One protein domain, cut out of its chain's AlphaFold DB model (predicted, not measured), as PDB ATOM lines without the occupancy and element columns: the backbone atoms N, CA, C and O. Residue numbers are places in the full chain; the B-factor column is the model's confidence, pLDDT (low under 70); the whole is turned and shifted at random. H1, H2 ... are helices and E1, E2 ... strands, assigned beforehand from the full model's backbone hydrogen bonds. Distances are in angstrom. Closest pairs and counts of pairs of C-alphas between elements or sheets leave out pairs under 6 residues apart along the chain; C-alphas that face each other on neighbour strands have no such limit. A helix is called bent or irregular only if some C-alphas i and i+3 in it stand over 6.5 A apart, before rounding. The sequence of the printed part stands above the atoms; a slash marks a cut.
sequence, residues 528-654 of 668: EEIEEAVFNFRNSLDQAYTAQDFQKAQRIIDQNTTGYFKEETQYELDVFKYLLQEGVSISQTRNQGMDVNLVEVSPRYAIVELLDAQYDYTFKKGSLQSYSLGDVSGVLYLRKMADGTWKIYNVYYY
ATOM      1  N   GLU A 528       8.623 -25.744  14.770       94.81
ATOM      2  CA  GLU A 528       8.713 -25.441  16.202       94.81
ATOM      3  C   GLU A 528       9.611 -26.431  16.968       94.81
ATOM      4  O   GLU A 528      10.431 -26.002  17.765       94.81
ATOM      5  N   GLU A 529       9.542 -27.742  16.687       94.94
ATOM      6  CA  GLU A 529      10.399 -28.749  17.344       94.94
ATOM      7  C   GLU A 529      11.893 -28.474  17.112       94.94
ATOM      8  O   GLU A 529      12.708 -28.672  18.016       94.94
ATOM      9  N   ILE A 530      12.260 -28.036  15.905       96.50
ATOM     10  CA  ILE A 530      13.654 -27.772  15.535       96.50
ATOM     11  C   ILE A 530      14.122 -26.425  16.085       96.50
ATOM     12  O   ILE A 530      15.195 -26.350  16.688       96.50
ATOM     13  N   GLU A 531      13.316 -25.380  15.906       95.00
ATOM     14  CA  GLU A 531      13.642 -24.034  16.379       95.00
ATOM     15  C   GLU A 531      13.761 -24.006  17.910       95.00
ATOM     16  O   GLU A 531      14.743 -23.485  18.445       95.00
ATOM     17  N   GLU A 532      12.846 -24.670  18.629       95.00
ATOM     18  CA  GLU A 532      12.918 -24.797  20.085       95.00
ATOM     19  C   GLU A 532      14.163 -25.561  20.547       95.00
ATOM     20  O   GLU A 532      14.720 -25.224  21.592       95.00
ATOM     21  N   ALA A 533      14.634 -26.570  19.806       96.50
ATOM     22  CA  ALA A 533      15.840 -27.306  20.182       96.50
ATOM     23  C   ALA A 533      17.077 -26.389  20.207       96.50
ATOM     24  O   ALA A 533      17.834 -26.401  21.182       96.50
ATOM     25  N   VAL A 534      17.250 -25.551  19.180       96.69
ATOM     26  CA  VAL A 534      18.359 -24.582  19.102       96.69
ATOM     27  C   VAL A 534      18.177 -23.461  20.126       96.69
ATOM     28  O   VAL A 534      19.105 -23.155  20.883       96.69
ATOM     29  N   PHE A 535      16.973 -22.892  20.207       94.69
ATOM     30  CA  PHE A 535      16.665 -21.786  21.111       94.69
ATOM     31  C   PHE A 535      16.847 -22.177  22.586       94.69
ATOM     32  O   PHE A 535      17.474 -21.448  23.363       94.69
ATOM     33  N   ASN A 536      16.350 -23.352  22.988       95.62
ATOM     34  CA  ASN A 536      16.475 -23.849  24.359       95.62
ATOM     35  C   ASN A 536      17.921 -24.188  24.717       95.62
ATOM     36  O   ASN A 536      18.336 -23.910  25.848       95.62
ATOM     37  N   PHE A 537      18.687 -24.759  23.781       96.25
ATOM     38  CA  PHE A 537      20.114 -25.005  23.970       96.25
ATOM     39  C   PHE A 537      20.858 -23.702  24.277       96.25
ATOM     40  O   PHE A 537      21.478 -23.600  25.338       96.25
ATOM     41  N   ARG A 538      20.735 -22.689  23.407       93.56
ATOM     42  CA  ARG A 538      21.431 -21.403  23.563       93.56
ATOM     43  C   ARG A 538      21.029 -20.688  24.849       93.56
ATOM     44  O   ARG A 538      21.891 -20.361  25.656       93.56
ATOM     45  N   ASN A 539      19.732 -20.543  25.121       93.38
ATOM     46  CA  ASN A 539      19.278 -19.883  26.349       93.38
ATOM     47  C   ASN A 539      19.731 -20.606  27.622       93.38
ATOM     48  O   ASN A 539      20.082 -19.964  28.612       93.38
ATOM     49  N   SER A 540      19.704 -21.940  27.627       95.50
ATOM     50  CA  SER A 540      20.136 -22.707  28.796       95.50
ATOM     51  C   SER A 540      21.639 -22.578  29.023       95.50
ATOM     52  O   SER A 540      22.065 -22.506  30.180       95.50
ATOM     53  N   LEU A 541      22.426 -22.573  27.940       93.75
ATOM     54  CA  LEU A 541      23.877 -22.434  27.991       93.75
ATOM     55  C   LEU A 541      24.273 -21.041  28.487       93.75
ATOM     56  O   LEU A 541      25.031 -20.948  29.448       93.75
ATOM     57  N   ASP A 542      23.660 -19.985  27.953       90.62
ATOM     58  CA  ASP A 542      23.873 -18.612  28.420       90.62
ATOM     59  C   ASP A 542      23.574 -18.464  29.906       90.62
ATOM     60  O   ASP A 542      24.380 -17.935  30.663       90.62
ATOM     61  N   GLN A 543      22.432 -18.992  30.364       92.94
ATOM     62  CA  GLN A 543      22.087 -18.965  31.784       92.94
ATOM     63  C   GLN A 543      23.136 -19.678  32.642       92.94
ATOM     64  O   GLN A 543      23.367 -19.274  33.781       92.94
ATOM     65  N   ALA A 544      23.738 -20.756  32.135       93.81
ATOM     66  CA  ALA A 544      24.805 -21.456  32.835       93.81
ATOM     67  C   ALA A 544      26.101 -20.628  32.859       93.81
ATOM     68  O   ALA A 544      26.716 -20.545  33.920       93.81
ATOM     69  N   TYR A 545      26.475 -19.969  31.757       89.19
ATOM     70  CA  TYR A 545      27.643 -19.086  31.700       89.19
ATOM     71  C   TYR A 545      27.485 -17.835  32.567       89.19
ATOM     72  O   TYR A 545      28.363 -17.550  33.381       89.19
ATOM     73  N   THR A 546      26.341 -17.148  32.508       88.94
ATOM     74  CA  THR A 546      26.041 -16.000  33.382       88.94
ATOM     75  C   THR A 546      26.067 -16.393  34.861       88.94
ATOM     76  O   THR A 546      26.539 -15.627  35.698       88.94
ATOM     77  N   ALA A 547      25.584 -17.593  35.202       91.75
ATOM     78  CA  ALA A 547      25.634 -18.117  36.568       91.75
ATOM     79  C   ALA A 547      26.996 -18.726  36.952       91.75
ATOM     80  O   ALA A 547      27.160 -19.139  38.100       91.75
ATOM     81  N   GLN A 548      27.942 -18.818  36.009       89.62
ATOM     82  CA  GLN A 548      29.217 -19.530  36.145       89.62
ATOM     83  C   GLN A 548      29.054 -20.989  36.639       89.62
ATOM     84  O   GLN A 548      29.906 -21.536  37.341       89.62
ATOM     85  N   ASP A 549      27.953 -21.652  36.264       94.81
ATOM     86  CA  ASP A 549      27.678 -23.061  36.574       94.81
ATOM     87  C   ASP A 549      28.192 -23.965  35.444       94.81
ATOM     88  O   ASP A 549      27.442 -24.475  34.605       94.81
ATOM     89  N   PHE A 550      29.507 -24.183  35.423       92.62
ATOM     90  CA  PHE A 550      30.166 -24.960  34.369       92.62
ATOM     91  C   PHE A 550      29.804 -26.449  34.372       92.62
ATOM     92  O   PHE A 550      29.922 -27.114  33.345       92.62
ATOM     93  N   GLN A 551      29.319 -26.992  35.494       95.75
ATOM     94  CA  GLN A 551      28.794 -28.360  35.531       95.75
ATOM     95  C   GLN A 551      27.427 -28.453  34.848       95.75
ATOM     96  O   GLN A 551      27.104 -29.459  34.211       95.75
ATOM     97  N   LYS A 552      26.586 -27.423  34.984       97.44
ATOM     98  CA  LYS A 552      25.350 -27.307  34.208       97.44
ATOM     99  C   LYS A 552      25.652 -27.063  32.730       97.44
ATOM    100  O   LYS A 552      25.065 -27.771  31.918       97.44
ATOM    101  N   ALA A 553      26.590 -26.172  32.396       96.25
ATOM    102  CA  ALA A 553      27.013 -25.925  31.013       96.25
ATOM    103  C   ALA A 553      27.471 -27.223  30.325       96.25
ATOM    104  O   ALA A 553      26.922 -27.596  29.292       96.25
ATOM    105  N   GLN A 554      28.358 -27.990  30.972       97.00
ATOM    106  CA  GLN A 554      28.821 -29.293  30.484       97.00
ATOM    107  C   GLN A 554      27.666 -30.248  30.150       97.00
ATOM    108  O   GLN A 554      27.626 -30.846  29.077       97.00
ATOM    109  N   ARG A 555      26.687 -30.373  31.056       97.94
ATOM    110  CA  ARG A 555      25.516 -31.238  30.839       97.94
ATOM    111  C   ARG A 555      24.651 -30.760  29.678       97.94
ATOM    112  O   ARG A 555      24.131 -31.598  28.950       97.94
ATOM    113  N   ILE A 556      24.488 -29.447  29.515       98.19
ATOM    114  CA  ILE A 556      23.733 -28.860  28.400       98.19
ATOM    115  C   ILE A 556      24.427 -29.179  27.075       98.19
ATOM    116  O   ILE A 556      23.754 -29.640  26.155       98.19
ATOM    117  N   ILE A 557      25.750 -29.014  26.995       97.06
ATOM    118  CA  ILE A 557      26.548 -29.391  25.819       97.06
ATOM    119  C   ILE A 557      26.338 -30.881  25.519       97.06
ATOM    120  O   ILE A 557      25.820 -31.235  24.464       97.06
ATOM    121  N   ASP A 558      26.589 -31.771  26.484       96.12
ATOM    122  CA  ASP A 558      26.440 -33.221  26.297       96.12
ATOM    123  C   ASP A 558      25.037 -33.655  25.836       96.12
ATOM    124  O   ASP A 558      24.889 -34.637  25.098       96.12
ATOM    125  N   GLN A 559      23.996 -32.953  26.284       96.25
ATOM    126  CA  GLN A 559      22.605 -33.256  25.953       96.25
ATOM    127  C   GLN A 559      22.200 -32.770  24.563       96.25
ATOM    128  O   GLN A 559      21.423 -33.462  23.912       96.25
ATOM    129  N   ASN A 560      22.737 -31.643  24.097       97.56
ATOM    130  CA  ASN A 560      22.234 -30.948  22.907       97.56
ATOM    131  C   ASN A 560      23.220 -30.943  21.733       97.56
ATOM    132  O   ASN A 560      22.842 -30.563  20.627       97.56
ATOM    133  N   THR A 561      24.464 -31.382  21.933       97.50
ATOM    134  CA  THR A 561      25.490 -31.383  20.885       97.50
ATOM    135  C   THR A 561      26.133 -32.758  20.697       97.50
ATOM    136  O   THR A 561      26.039 -33.667  21.534       97.50
ATOM    137  N   THR A 562      26.740 -32.951  19.532       95.50
ATOM    138  CA  THR A 562      27.543 -34.118  19.133       95.50
ATOM    139  C   THR A 562      28.582 -33.654  18.109       95.50
ATOM    140  O   THR A 562      28.539 -32.496  17.711       95.50
ATOM    141  N   GLY A 563      29.485 -34.520  17.650       93.31
ATOM    142  CA  GLY A 563      30.294 -34.178  16.488       93.31
ATOM    143  C   GLY A 563      31.267 -33.030  16.721       93.31
ATOM    144  O   GLY A 563      31.638 -32.735  17.857       93.31
ATOM    145  N   TYR A 564      31.620 -32.363  15.627       90.31
ATOM    146  CA  TYR A 564      32.536 -31.229  15.631       90.31
ATOM    147  C   TYR A 564      32.060 -30.115  16.572       90.31
ATOM    148  O   TYR A 564      32.806 -29.687  17.450       90.31
ATOM    149  N   PHE A 565      30.785 -29.728  16.474       92.62
ATOM    150  CA  PHE A 565      30.234 -28.642  17.291       92.62
ATOM    151  C   PHE A 565      30.315 -28.929  18.796       92.62
ATOM    152  O   PHE A 565      30.475 -28.018  19.610       92.62
ATOM    153  N   LYS A 566      30.223 -30.205  19.199       93.94
ATOM    154  CA  LYS A 566      30.426 -30.584  20.599       93.94
ATOM    155  C   LYS A 566      31.854 -30.327  21.055       93.94
ATOM    156  O   LYS A 566      32.025 -29.767  22.132       93.94
ATOM    157  N   GLU A 567      32.840 -30.771  20.282       87.50
ATOM    158  CA  GLU A 567      34.253 -30.586  20.623       87.50
ATOM    159  C   GLU A 567      34.617 -29.100  20.656       87.50
ATOM    160  O   GLU A 567      35.277 -28.659  21.589       87.50
ATOM    161  N   GLU A 568      34.099 -28.313  19.716       83.31
ATOM    162  CA  GLU A 568      34.254 -26.857  19.697       83.31
ATOM    163  C   GLU A 568      33.634 -26.182  20.932       83.31
ATOM    164  O   GLU A 568      34.306 -25.436  21.642       83.31
ATOM    165  N   THR A 569      32.376 -26.490  21.263       87.69
ATOM    166  CA  THR A 569      31.718 -25.881  22.437       87.69
ATOM    167  C   THR A 569      32.368 -26.347  23.748       87.69
ATOM    168  O   THR A 569      32.422 -25.611  24.735       87.69
ATOM    169  N   GLN A 570      32.863 -27.587  23.788       88.25
ATOM    170  CA  GLN A 570      33.621 -28.109  24.925       88.25
ATOM    171  C   GLN A 570      34.928 -27.344  25.112       88.25
ATOM    172  O   GLN A 570      35.281 -26.978  26.232       88.25
ATOM    173  N   TYR A 571      35.622 -27.112  24.005       81.25
ATOM    174  CA  TYR A 571      36.862 -26.370  23.971       81.25
ATOM    175  C   TYR A 571      36.681 -24.958  24.541       81.25
ATOM    176  O   TYR A 571      37.410 -24.565  25.451       81.25
ATOM    177  N   GLU A 572      35.643 -24.245  24.092       79.75
ATOM    178  CA  GLU A 572      35.246 -22.946  24.645       79.75
ATOM    179  C   GLU A 572      35.008 -23.025  26.162       79.75
ATOM    180  O   GLU A 572      35.603 -22.271  26.932       79.75
ATOM    181  N   LEU A 573      34.188 -23.976  26.621       87.19
ATOM    182  CA  LEU A 573      33.900 -24.155  28.044       87.19
ATOM    183  C   LEU A 573      35.180 -24.352  28.879       87.19
ATOM    184  O   LEU A 573      35.263 -23.881  30.018       87.19
ATOM    185  N   ASP A 574      36.169 -25.064  28.346       83.44
ATOM    186  CA  ASP A 574      37.418 -25.319  29.056       83.44
ATOM    187  C   ASP A 574      38.347 -24.095  29.077       83.44
ATOM    188  O   ASP A 574      38.950 -23.830  30.121       83.44
ATOM    189  N   VAL A 575      38.354 -23.269  28.023       75.94
ATOM    190  CA  VAL A 575      39.001 -21.942  28.035       75.94
ATOM    191  C   VAL A 575      38.404 -21.057  29.135       75.94
ATOM    192  O   VAL A 575      39.143 -20.474  29.930       75.94
ATOM    193  N   PHE A 576      37.073 -21.005  29.271       79.88
ATOM    194  CA  PHE A 576      36.418 -20.243  30.347       79.88
ATOM    195  C   PHE A 576      36.842 -20.722  31.742       79.88
ATOM    196  O   PHE A 576      37.117 -19.911  32.631       79.88
ATOM    197  N   LYS A 577      36.910 -22.044  31.953       83.56
ATOM    198  CA  LYS A 577      37.371 -22.618  33.227       83.56
ATOM    199  C   LYS A 577      38.836 -22.276  33.500       83.56
ATOM    200  O   LYS A 577      39.163 -22.000  34.652       83.56
ATOM    201  N   TYR A 578      39.691 -22.315  32.479       77.88
ATOM    202  CA  TYR A 578      41.108 -21.972  32.589       77.88
ATOM    203  C   TYR A 578      41.296 -20.513  33.017       77.88
ATOM    204  O   TYR A 578      41.931 -20.238  34.031       77.88
ATOM    205  N   LEU A 579      40.632 -19.582  32.334       72.19
ATOM    206  CA  LEU A 579      40.672 -18.153  32.656       72.19
ATOM    207  C   LEU A 579      40.265 -17.860  34.110       72.19
ATOM    208  O   LEU A 579      40.912 -17.073  34.803       72.19
ATOM    209  N   LEU A 580      39.228 -18.536  34.610       80.31
ATOM    210  CA  LEU A 580      38.808 -18.402  36.005       80.31
ATOM    211  C   LEU A 580      39.839 -18.942  37.001       80.31
ATOM    212  O   LEU A 580      39.992 -18.367  38.080       80.31
ATOM    213  N   GLN A 581      40.550 -20.022  36.659       79.31
ATOM    214  CA  GLN A 581      41.664 -20.532  37.472       79.31
ATOM    215  C   GLN A 581      42.809 -19.516  37.531       79.31
ATOM    216  O   GLN A 581      43.383 -19.311  38.599       79.31
ATOM    217  N   GLU A 582      43.039 -18.797  36.433       75.06
ATOM    218  CA  GLU A 582      44.003 -17.699  36.330       75.06
ATOM    219  C   GLU A 582      43.537 -16.388  36.990       75.06
ATOM    220  O   GLU A 582      44.203 -15.351  36.888       75.06
ATOM    221  N   GLY A 583      42.401 -16.407  37.695       76.31
ATOM    222  CA  GLY A 583      41.866 -15.259  38.426       76.31
ATOM    223  C   GLY A 583      41.178 -14.212  37.547       76.31
ATOM    224  O   GLY A 583      40.969 -13.088  38.007       76.31
ATOM    225  N   VAL A 584      40.828 -14.558  36.303       73.94
ATOM    226  CA  VAL A 584      40.042 -13.704  35.404       73.94
ATOM    227  C   VAL A 584      38.555 -13.913  35.687       73.94
ATOM    228  O   VAL A 584      38.023 -14.998  35.482       73.94
ATOM    229  N   SER A 585      37.846 -12.879  36.136       79.00
ATOM    230  CA  SER A 585      36.384 -12.906  36.189       79.00
ATOM    231  C   SER A 585      35.803 -12.631  34.806       79.00
ATOM    232  O   SER A 585      36.223 -11.675  34.155       79.00
ATOM    233  N   ILE A 586      34.803 -13.411  34.404       80.12
ATOM    234  CA  ILE A 586      34.147 -13.304  33.100       80.12
ATOM    235  C   ILE A 586      32.674 -12.959  33.318       80.12
ATOM    236  O   ILE A 586      32.003 -13.596  34.138       80.12
ATOM    237  N   SER A 587      32.162 -11.979  32.580       82.00
ATOM    238  CA  SER A 587      30.725 -11.745  32.443       82.00
ATOM    239  C   SER A 587      30.336 -11.665  30.977       82.00
ATOM    240  O   SER A 587      30.983 -10.961  30.210       82.00
ATOM    241  N   GLN A 588      29.254 -12.351  30.627       83.38
ATOM    242  CA  GLN A 588      28.668 -12.389  29.292       83.38
ATOM    243  C   GLN A 588      27.237 -11.863  29.370       83.38
ATOM    244  O   GLN A 588      26.474 -12.279  30.250       83.38
ATOM    245  N   THR A 589      26.869 -10.976  28.451       82.94
ATOM    246  CA  THR A 589      25.501 -10.471  28.289       82.94
ATOM    247  C   THR A 589      25.103 -10.582  26.825       82.94
ATOM    248  O   THR A 589      25.892 -10.234  25.960       82.94
ATOM    249  N   ARG A 590      23.896 -11.073  26.530       84.00
ATOM    250  CA  ARG A 590      23.376 -11.061  25.158       84.00
ATOM    251  C   ARG A 590      22.845  -9.665  24.822       84.00
ATOM    252  O   ARG A 590      22.046  -9.123  25.587       84.00
ATOM    253  N   ASN A 591      23.268  -9.118  23.687       74.19
ATOM    254  CA  ASN A 591      23.004  -7.727  23.307       74.19
ATOM    255  C   ASN A 591      21.587  -7.533  22.768       74.19
ATOM    256  O   ASN A 591      20.968  -6.490  22.991       74.19
ATOM    257  N   GLN A 592      21.068  -8.546  22.073       75.94
ATOM    258  CA  GLN A 592      19.751  -8.537  21.439       75.94
ATOM    259  C   GLN A 592      19.032  -9.887  21.618       75.94
ATOM    260  O   GLN A 592      19.509 -10.782  22.317       75.94
ATOM    261  N   GLY A 593      17.831 -10.015  21.047       79.25
ATOM    262  CA  GLY A 593      17.207 -11.328  20.862       79.25
ATOM    263  C   GLY A 593      18.002 -12.172  19.864       79.25
ATOM    264  O   GLY A 593      18.916 -11.664  19.236       79.25
ATOM    265  N   MET A 594      17.656 -13.449  19.729       89.56
ATOM    266  CA  MET A 594      18.172 -14.292  18.649       89.56
ATOM    267  C   MET A 594      16.994 -14.826  17.847       89.56
ATOM    268  O   MET A 594      15.988 -15.219  18.450       89.56
ATOM    269  N   ASP A 595      17.158 -14.881  16.534       91.44
ATOM    270  CA  ASP A 595      16.184 -15.456  15.617       91.44
ATOM    271  C   ASP A 595      16.694 -16.805  15.111       91.44
ATOM    272  O   ASP A 595      17.876 -16.980  14.813       91.44
ATOM    273  N   VAL A 596      15.800 -17.789  15.064       94.94
ATOM    274  CA  VAL A 596      16.111 -19.167  14.682       94.94
ATOM    275  C   VAL A 596      15.187 -19.537  13.535       94.94
ATOM    276  O   VAL A 596      13.987 -19.667  13.748       94.94
ATOM    277  N   ASN A 597      15.745 -19.704  12.339       93.44
ATOM    278  CA  ASN A 597      14.987 -19.943  11.117       93.44
ATOM    279  C   ASN A 597      15.317 -21.318  10.539       93.44
ATOM    280  O   ASN A 597      16.476 -21.639  10.265       93.44
ATOM    281  N   LEU A 598      14.300 -22.144  10.307       94.50
ATOM    282  CA  LEU A 598      14.499 -23.421   9.626       94.50
ATOM    283  C   LEU A 598      14.822 -23.229   8.134       94.50
ATOM    284  O   LEU A 598      14.021 -22.660   7.394       94.50
ATOM    285  N   VAL A 599      15.947 -23.787   7.681       94.12
ATOM    286  CA  VAL A 599      16.388 -23.757   6.274       94.12
ATOM    287  C   VAL A 599      15.984 -25.039   5.552       94.12
ATOM    288  O   VAL A 599      15.261 -25.014   4.560       94.12
ATOM    289  N   GLU A 600      16.420 -26.184   6.074       91.69
ATOM    290  CA  GLU A 600      16.114 -27.499   5.511       91.69
ATOM    291  C   GLU A 600      15.735 -28.455   6.632       91.69
ATOM    292  O   GLU A 600      16.260 -28.388   7.743       91.69
ATOM    293  N   VAL A 601      14.830 -29.387   6.343       91.38
ATOM    294  CA  VAL A 601      14.498 -30.445   7.283       91.38
ATOM    295  C   VAL A 601      14.173 -31.747   6.577       91.38
ATOM    296  O   VAL A 601      13.579 -31.784   5.503       91.38
ATOM    297  N   SER A 602      14.542 -32.837   7.229       89.94
ATOM    298  CA  SER A 602      14.205 -34.210   6.891       89.94
ATOM    299  C   SER A 602      13.823 -34.955   8.180       89.94
ATOM    300  O   SER A 602      13.962 -34.410   9.279       89.94
ATOM    301  N   PRO A 603      13.387 -36.226   8.116       90.00
ATOM    302  CA  PRO A 603      13.053 -36.984   9.323       90.00
ATOM    303  C   PRO A 603      14.198 -37.118  10.347       90.00
ATOM    304  O   PRO A 603      13.944 -37.479  11.499       90.00
ATOM    305  N   ARG A 604      15.457 -36.896   9.934       89.12
ATOM    306  CA  ARG A 604      16.652 -37.120  10.764       89.12
ATOM    307  C   ARG A 604      17.695 -36.013  10.733       89.12
ATOM    308  O   ARG A 604      18.601 -36.071  11.555       89.12
ATOM    309  N   TYR A 605      17.581 -35.055   9.827       92.31
ATOM    310  CA  TYR A 605      18.524 -33.951   9.682       92.31
ATOM    311  C   TYR A 605      17.762 -32.644   9.558       92.31
ATOM    312  O   TYR A 605      16.674 -32.635   8.983       92.31
ATOM    313  N   ALA A 606      18.333 -31.572  10.081       94.44
ATOM    314  CA  ALA A 606      17.833 -30.227   9.882       94.44
ATOM    315  C   ALA A 606      18.998 -29.251   9.743       94.44
ATOM    316  O   ALA A 606      20.052 -29.453  10.344       94.44
ATOM    317  N   ILE A 607      18.781 -28.207   8.958       95.50
ATOM    318  CA  ILE A 607      19.670 -27.064   8.811       95.50
ATOM    319  C   ILE A 607      18.892 -25.854   9.310       95.50
ATOM    320  O   ILE A 607      17.750 -25.636   8.902       95.50
ATOM    321  N   VAL A 608      19.499 -25.102  10.217       95.69
ATOM    322  CA  VAL A 608      18.895 -23.944  10.872       95.69
ATOM    323  C   VAL A 608      19.835 -22.766  10.736       95.69
ATOM    324  O   VAL A 608      21.029 -22.898  10.974       95.69
ATOM    325  N   GLU A 609      19.291 -21.615  10.397       94.94
ATOM    326  CA  GLU A 609      19.995 -20.346  10.443       94.94
ATOM    327  C   GLU A 609      19.717 -19.664  11.791       94.94
ATOM    328  O   GLU A 609      18.564 -19.516  12.196       94.94
ATOM    329  N   LEU A 610      20.778 -19.291  12.505       92.44
ATOM    330  CA  LEU A 610      20.740 -18.519  13.743       92.44
ATOM    331  C   LEU A 610      21.221 -17.102  13.443       92.44
ATOM    332  O   LEU A 610      22.341 -16.931  12.966       92.44
ATOM    333  N   LEU A 611      20.391 -16.112  13.749       88.12
ATOM    334  CA  LEU A 611      20.653 -14.694  13.509       88.12
ATOM    335  C   LEU A 611      20.616 -13.902  14.816       88.12
ATOM    336  O   LEU A 611      20.003 -14.325  15.803       88.12
ATOM    337  N   ASP A 612      21.276 -12.746  14.797       84.19
ATOM    338  CA  ASP A 612      21.310 -11.751  15.875       84.19
ATOM    339  C   ASP A 612      21.820 -12.289  17.228       84.19
ATOM    340  O   ASP A 612      21.611 -11.703  18.291       84.19
ATOM    341  N   ALA A 613      22.563 -13.399  17.212       83.56
ATOM    342  CA  ALA A 613      23.083 -14.046  18.411       83.56
ATOM    343  C   ALA A 613      24.404 -13.402  18.878       83.56
ATOM    344  O   ALA A 613      25.458 -14.037  18.895       83.56
ATOM    345  N   GLN A 614      24.328 -12.132  19.281       82.44
ATOM    346  CA  GLN A 614      25.479 -11.311  19.671       82.44
ATOM    347  C   GLN A 614      25.624 -11.156  21.188       82.44
ATOM    348  O   GLN A 614      24.638 -10.981  21.915       82.44
ATOM    349  N   TYR A 615      26.869 -11.164  21.661       77.81
ATOM    350  CA  TYR A 615      27.225 -11.123  23.077       77.81
ATOM    351  C   TYR A 615      28.296 -10.079  23.380       77.81
ATOM    352  O   TYR A 615      29.337 -10.038  22.730       77.81
ATOM    353  N   ASP A 616      28.067  -9.317  24.445       76.31
ATOM    354  CA  ASP A 616      29.077  -8.530  25.136       76.31
ATOM    355  C   ASP A 616      29.777  -9.405  26.177       76.31
ATOM    356  O   ASP A 616      29.170  -9.856  27.158       76.31
ATOM    357  N   TYR A 617      31.081  -9.587  26.007       74.12
ATOM    358  CA  TYR A 617      31.954 -10.177  27.007       74.12
ATOM    359  C   TYR A 617      32.746  -9.099  27.730       74.12
ATOM    360  O   TYR A 617      33.232  -8.128  27.152       74.12
ATOM    361  N   THR A 618      32.905  -9.290  29.030       72.06
ATOM    362  CA  THR A 618      33.798  -8.502  29.867       72.06
ATOM    363  C   THR A 618      34.673  -9.448  30.668       72.06
ATOM    364  O   THR A 618      34.167 -10.287  31.417       72.06
ATOM    365  N   PHE A 619      35.983  -9.260  30.558       69.69
ATOM    366  CA  PHE A 619      36.989 -10.009  31.302       69.69
ATOM    367  C   PHE A 619      37.679  -9.058  32.276       69.69
ATOM    368  O   PHE A 619      37.990  -7.927  31.907       69.69
ATOM    369  N   LYS A 620      37.898  -9.473  33.528       66.00
ATOM    370  CA  LYS A 620      38.601  -8.650  34.529       66.00
ATOM    371  C   LYS A 620      39.601  -9.456  35.336       66.00
ATOM    372  O   LYS A 620      39.266 -10.536  35.806       66.00
ATOM    373  N   LYS A 621      40.778  -8.888  35.593       65.31
ATOM    374  CA  LYS A 621      41.811  -9.453  36.475       65.31
ATOM    375  C   LYS A 621      42.420  -8.319  37.295       65.31
ATOM    376  O   LYS A 621      43.135  -7.471  36.773       65.31
ATOM    377  N   GLY A 622      42.099  -8.262  38.587       68.56
ATOM    378  CA  GLY A 622      42.475  -7.119  39.427       68.56
ATOM    379  C   GLY A 622      41.796  -5.822  38.965       68.56
ATOM    380  O   GLY A 622      40.570  -5.763  38.909       68.56
ATOM    381  N   SER A 623      42.584  -4.786  38.659       50.75
ATOM    382  CA  SER A 623      42.103  -3.510  38.102       50.75
ATOM    383  C   SER A 623      41.976  -3.505  36.574       50.75
ATOM    384  O   SER A 623      41.424  -2.554  36.030       50.75
ATOM    385  N   LEU A 624      42.477  -4.539  35.892       47.72
ATOM    386  CA  LEU A 624      42.456  -4.647  34.435       47.72
ATOM    387  C   LEU A 624      41.093  -5.147  33.959       47.72
ATOM    388  O   LEU A 624      40.504  -6.037  34.584       47.72
ATOM    389  N   GLN A 625      40.613  -4.600  32.844       55.53
ATOM    390  CA  GLN A 625      39.353  -4.993  32.225       55.53
ATOM    391  C   GLN A 625      39.446  -4.899  30.698       55.53
ATOM    392  O   GLN A 625      39.904  -3.886  30.184       55.53
ATOM    393  N   SER A 626      38.956  -5.918  29.992       53.88
ATOM    394  CA  SER A 626      38.776  -5.903  28.536       53.88
ATOM    395  C   SER A 626      37.320  -6.173  28.158       53.88
ATOM    396  O   SER A 626      36.551  -6.749  28.940       53.88
ATOM    397  N   TYR A 627      36.942  -5.715  26.965       55.91
ATOM    398  CA  TYR A 627      35.612  -5.877  26.386       55.91
ATOM    399  C   TYR A 627      35.740  -6.563  25.030       55.91
ATOM    400  O   TYR A 627      36.643  -6.238  24.264       55.91
ATOM    401  N   SER A 628      34.830  -7.486  24.733       58.88
ATOM    402  CA  SER A 628      34.756  -8.130  23.424       58.88
ATOM    403  C   SER A 628      33.317  -8.259  22.981       58.88
ATOM    404  O   SER A 628      32.446  -8.562  23.792       58.88
ATOM    405  N   LEU A 629      33.103  -8.108  21.682       61.12
ATOM    406  CA  LEU A 629      31.888  -8.557  21.025       61.12
ATOM    407  C   LEU A 629      32.129  -9.969  20.494       61.12
ATOM    408  O   LEU A 629      33.189 -10.236  19.940       61.12
ATOM    409  N   GLY A 630      31.172 -10.867  20.693       68.81
ATOM    410  CA  GLY A 630      31.150 -12.173  20.042       68.81
ATOM    411  C   GLY A 630      29.853 -12.337  19.267       68.81
ATOM    412  O   GLY A 630      28.778 -12.093  19.817       68.81
ATOM    413  N   ASP A 631      29.946 -12.752  18.008       76.88
ATOM    414  CA  ASP A 631      28.792 -13.111  17.187       76.88
ATOM    415  C   ASP A 631      28.814 -14.621  16.948       76.88
ATOM    416  O   ASP A 631      29.797 -15.169  16.454       76.88
ATOM    417  N   VAL A 632      27.750 -15.310  17.363       83.06
ATOM    418  CA  VAL A 632      27.614 -16.764  17.166       83.06
ATOM    419  C   VAL A 632      26.545 -17.101  16.128       83.06
ATOM    420  O   VAL A 632      26.088 -18.247  16.061       83.06
ATOM    421  N   SER A 633      26.128 -16.104  15.345       83.44
ATOM    422  CA  SER A 633      25.211 -16.264  14.221       83.44
ATOM    423  C   SER A 633      25.849 -17.115  13.122       83.44
ATOM    424  O   SER A 633      27.062 -17.082  12.897       83.44
ATOM    425  N   GLY A 634      25.029 -17.910  12.445       87.88
ATOM    426  CA  GLY A 634      25.502 -18.851  11.441       87.88
ATOM    427  C   GLY A 634      24.501 -19.946  11.112       87.88
ATOM    428  O   GLY A 634      23.352 -19.936  11.552       87.88
ATOM    429  N   VAL A 635      24.967 -20.935  10.359       91.25
ATOM    430  CA  VAL A 635      24.182 -22.081   9.905       91.25
ATOM    431  C   VAL A 635      24.533 -23.307  10.739       91.25
ATOM    432  O   VAL A 635      25.650 -23.815  10.679       91.25
ATOM    433  N   LEU A 636      23.568 -23.804  11.506       95.38
ATOM    434  CA  LEU A 636      23.690 -24.971  12.367       95.38
ATOM    435  C   LEU A 636      23.128 -26.210  11.680       95.38
ATOM    436  O   LEU A 636      22.038 -26.191  11.106       95.38
ATOM    437  N   TYR A 637      23.839 -27.320  11.834       96.62
ATOM    438  CA  TYR A 637      23.433 -28.620  11.323       96.62
ATOM    439  C   TYR A 637      23.047 -29.516  12.483       96.62
ATOM    440  O   TYR A 637      23.825 -29.736  13.416       96.62
ATOM    441  N   LEU A 638      21.835 -30.052  12.422       97.12
ATOM    442  CA  LEU A 638      21.264 -30.892  13.454       97.12
ATOM    443  C   LEU A 638      20.987 -32.284  12.919       97.12
ATOM    444  O   LEU A 638      20.572 -32.471  11.775       97.12
ATOM    445  N   ARG A 639      21.138 -33.276  13.795       94.19
ATOM    446  CA  ARG A 639      20.695 -34.643  13.542       94.19
ATOM    447  C   ARG A 639      19.834 -35.175  14.676       94.19
ATOM    448  O   ARG A 639      20.060 -34.862  15.845       94.19
ATOM    449  N   LYS A 640      18.886 -36.041  14.329       92.62
ATOM    450  CA  LYS A 640      18.035 -36.753  15.280       92.62
ATOM    451  C   LYS A 640      18.701 -38.056  15.711       92.62
ATOM    452  O   LYS A 640      18.989 -38.930  14.889       92.62
ATOM    453  N   MET A 641      18.920 -38.195  17.009       91.44
ATOM    454  CA  MET A 641      19.495 -39.382  17.635       91.44
ATOM    455  C   MET A 641      18.448 -40.503  17.757       91.44
ATOM    456  O   MET A 641      17.243 -40.277  17.626       91.44
ATOM    457  N   ALA A 642      18.878 -41.740  18.020       85.88
ATOM    458  CA  ALA A 642      17.981 -42.893  18.155       85.88
ATOM    459  C   ALA A 642      16.957 -42.775  19.299       85.88
ATOM    460  O   ALA A 642      15.922 -43.438  19.245       85.88
ATOM    461  N   ASP A 643      17.234 -41.960  20.317       87.62
ATOM    462  CA  ASP A 643      16.297 -41.648  21.406       87.62
ATOM    463  C   ASP A 643      15.273 -40.556  21.038       87.62
ATOM    464  O   ASP A 643      14.379 -40.261  21.828       87.62
ATOM    465  N   GLY A 644      15.368 -39.998  19.827       89.38
ATOM    466  CA  GLY A 644      14.484 -38.959  19.312       89.38
ATOM    467  C   GLY A 644      14.936 -37.534  19.621       89.38
ATOM    468  O   GLY A 644      14.255 -36.609  19.191       89.38
ATOM    469  N   THR A 645      16.055 -37.336  20.320       92.56
ATOM    470  CA  THR A 645      16.594 -35.996  20.597       92.56
ATOM    471  C   THR A 645      17.278 -35.398  19.369       92.56
ATOM    472  O   THR A 645      17.942 -36.111  18.613       92.56
ATOM    473  N   TRP A 646      17.120 -34.091  19.163       96.19
ATOM    474  CA  TRP A 646      17.881 -33.340  18.164       96.19
ATOM    475  C   TRP A 646      19.177 -32.831  18.772       96.19
ATOM    476  O   TRP A 646      19.175 -32.300  19.880       96.19
ATOM    477  N   LYS A 647      20.278 -33.008  18.043       97.56
ATOM    478  CA  LYS A 647      21.594 -32.528  18.454       97.56
ATOM    479  C   LYS A 647      22.282 -31.775  17.337       97.56
ATOM    480  O   LYS A 647      22.309 -32.267  16.209       97.56
ATOM    481  N   ILE A 648      22.879 -30.641  17.679       98.25
ATOM    482  CA  ILE A 648      23.731 -29.867  16.776       98.25
ATOM    483  C   ILE A 648      25.061 -30.609  16.634       98.25
ATOM    484  O   ILE A 648      25.662 -30.990  17.641       98.25
ATOM    485  N   TYR A 649      25.493 -30.854  15.400       95.88
ATOM    486  CA  TYR A 649      26.752 -31.540  15.113       95.88
ATOM    487  C   TYR A 649      27.775 -30.694  14.364       95.88
ATOM    488  O   TYR A 649      28.964 -31.000  14.426       95.88
ATOM    489  N   ASN A 650      27.332 -29.640  13.682       94.12
ATOM    490  CA  ASN A 650      28.206 -28.722  12.967       94.12
ATOM    491  C   ASN A 650      27.623 -27.306  12.958       94.12
ATOM    492  O   ASN A 650      26.413 -27.130  13.145       94.12
ATOM    493  N   VAL A 651      28.480 -26.326  12.700       88.81
ATOM    494  CA  VAL A 651      28.124 -24.920  12.519       88.81
ATOM    495  C   VAL A 651      29.059 -24.281  11.490       88.81
ATOM    496  O   VAL A 651      30.253 -24.569  11.474       88.81
ATOM    497  N   TYR A 652      28.523 -23.401  10.648       84.31
ATOM    498  CA  TYR A 652      29.315 -22.437   9.884       84.31
ATOM    499  C   TYR A 652      28.869 -21.038  10.290       84.31
ATOM    500  O   TYR A 652      27.724 -20.661  10.041       84.31
ATOM    501  N   TYR A 653      29.745 -20.298  10.956       79.75
ATOM    502  CA  TYR A 653      29.447 -18.951  11.430       79.75
ATOM    503  C   TYR A 653      29.545 -17.925  10.303       79.75
ATOM    504  O   TYR A 653      30.242 -18.149   9.313       79.75
ATOM    505  N   TYR A 654      28.868 -16.793  10.466       73.44
ATOM    506  CA  TYR A 654      29.030 -15.658   9.561       73.44
ATOM    507  C   TYR A 654      30.308 -14.890   9.910       73.44
ATOM    508  O   TYR A 654      30.480 -14.455  11.045       73.44
TER     509      TYR A 654
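This is residues 528 to 654 of the 668 residues of the protein "Putative S-layer protein" of Bacillus azotoformans MEV2011 (UniProt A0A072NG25). Two small antiparallel sheets stand end to end as one long, bent wall: E2 E3 E6 E7 makes one wing and E1 E4 E5 the other, with E3 running on into E4 and E5 into E6. The first wing curls round the early part of H1; H1, H2 and H3 lie side by side over the inner side of the wall, each running opposite to the one before. The printed part has 127 residues, with three named helices followed by seven named strands, of mixed class. The sheet orders are E2 - E3 - E6 - E7 and E1 - E4 - E5. The whole is compact, with a radius of gyration of the C-alphas of 15.2 A, and only just elongated, spanning 53 by 26 by 20 A.

The larger sheet holds E2, residues 595 to 601, E3, residues 605 to 611, E6, residues 634 to 640, and E7, residues 646 to 653, whose last C-alpha is at (29.447, -18.951, 11.430). The other holds E1, residues 585 to 590, E4, residues 614 to 621 and 23.5 A long, and E5, residues 624 to 631 and 23.6 A long. H1 covers residues 528 to 546 in 26.2 A, from C-alpha 528 at (8.713, -25.441, 16.202). H2 covers residues 550 to 560 in 15.2 A, and H3 residues 563 to 581 in 27.5 A.

The sheet E2 E3 E6 E7 is strongly twisted. N 597 and O 609 of E2 and E3 are 2.8 A apart, N 636 and O 608 of E6 and E3 2.7 A, and N 637 and O 650 of E6 and E7 2.9 A, each within hydrogen-bond range. E7 bends by 58 degrees at residue 649. H1 is on one face of this sheet, two layers, a helix layer and a sheet layer; the C-alphas of Glu 531 and Val 596 are the closest of H1 and E2, 5.7 A. H3 only grazes this sheet with residues 563 to 568, and H2 with 557 to 560. E3 runs on into E4 at 71 degrees and E5 into E6 at 68 degrees. In the other sheet N 587 and O 618 of E1 and E4 are 2.9 A apart, and N 617 and O 628 of E4 and E5 2.8 A. H1 is on this sheet too, the C-alphas of Thr 546 and Gln 588 being the closest of H1 and E1, 6.1 A. H1 and H2 form a helical hairpin and touch, closest at the C-alphas of Ala 544 and Ala 553, 5.3 A, at a shallow tilt of 14 degrees, opposite ways. H2 and H3 form another, closest at the C-alphas of Ile 557 and Lys 566, 6.6 A, at 4 degrees. H1 and H3 are apart. In H1, H2 and H3 every O i to N i+4 pair is within hydrogen-bond range.

The C-alphas of Pro 603 and Ser 623 are the two farthest apart, 52.8 A. The printed part has no cut, and its links between named elements are tight. The mean pLDDT of the printed part is 86.2; residues 619 to 630 are under 70.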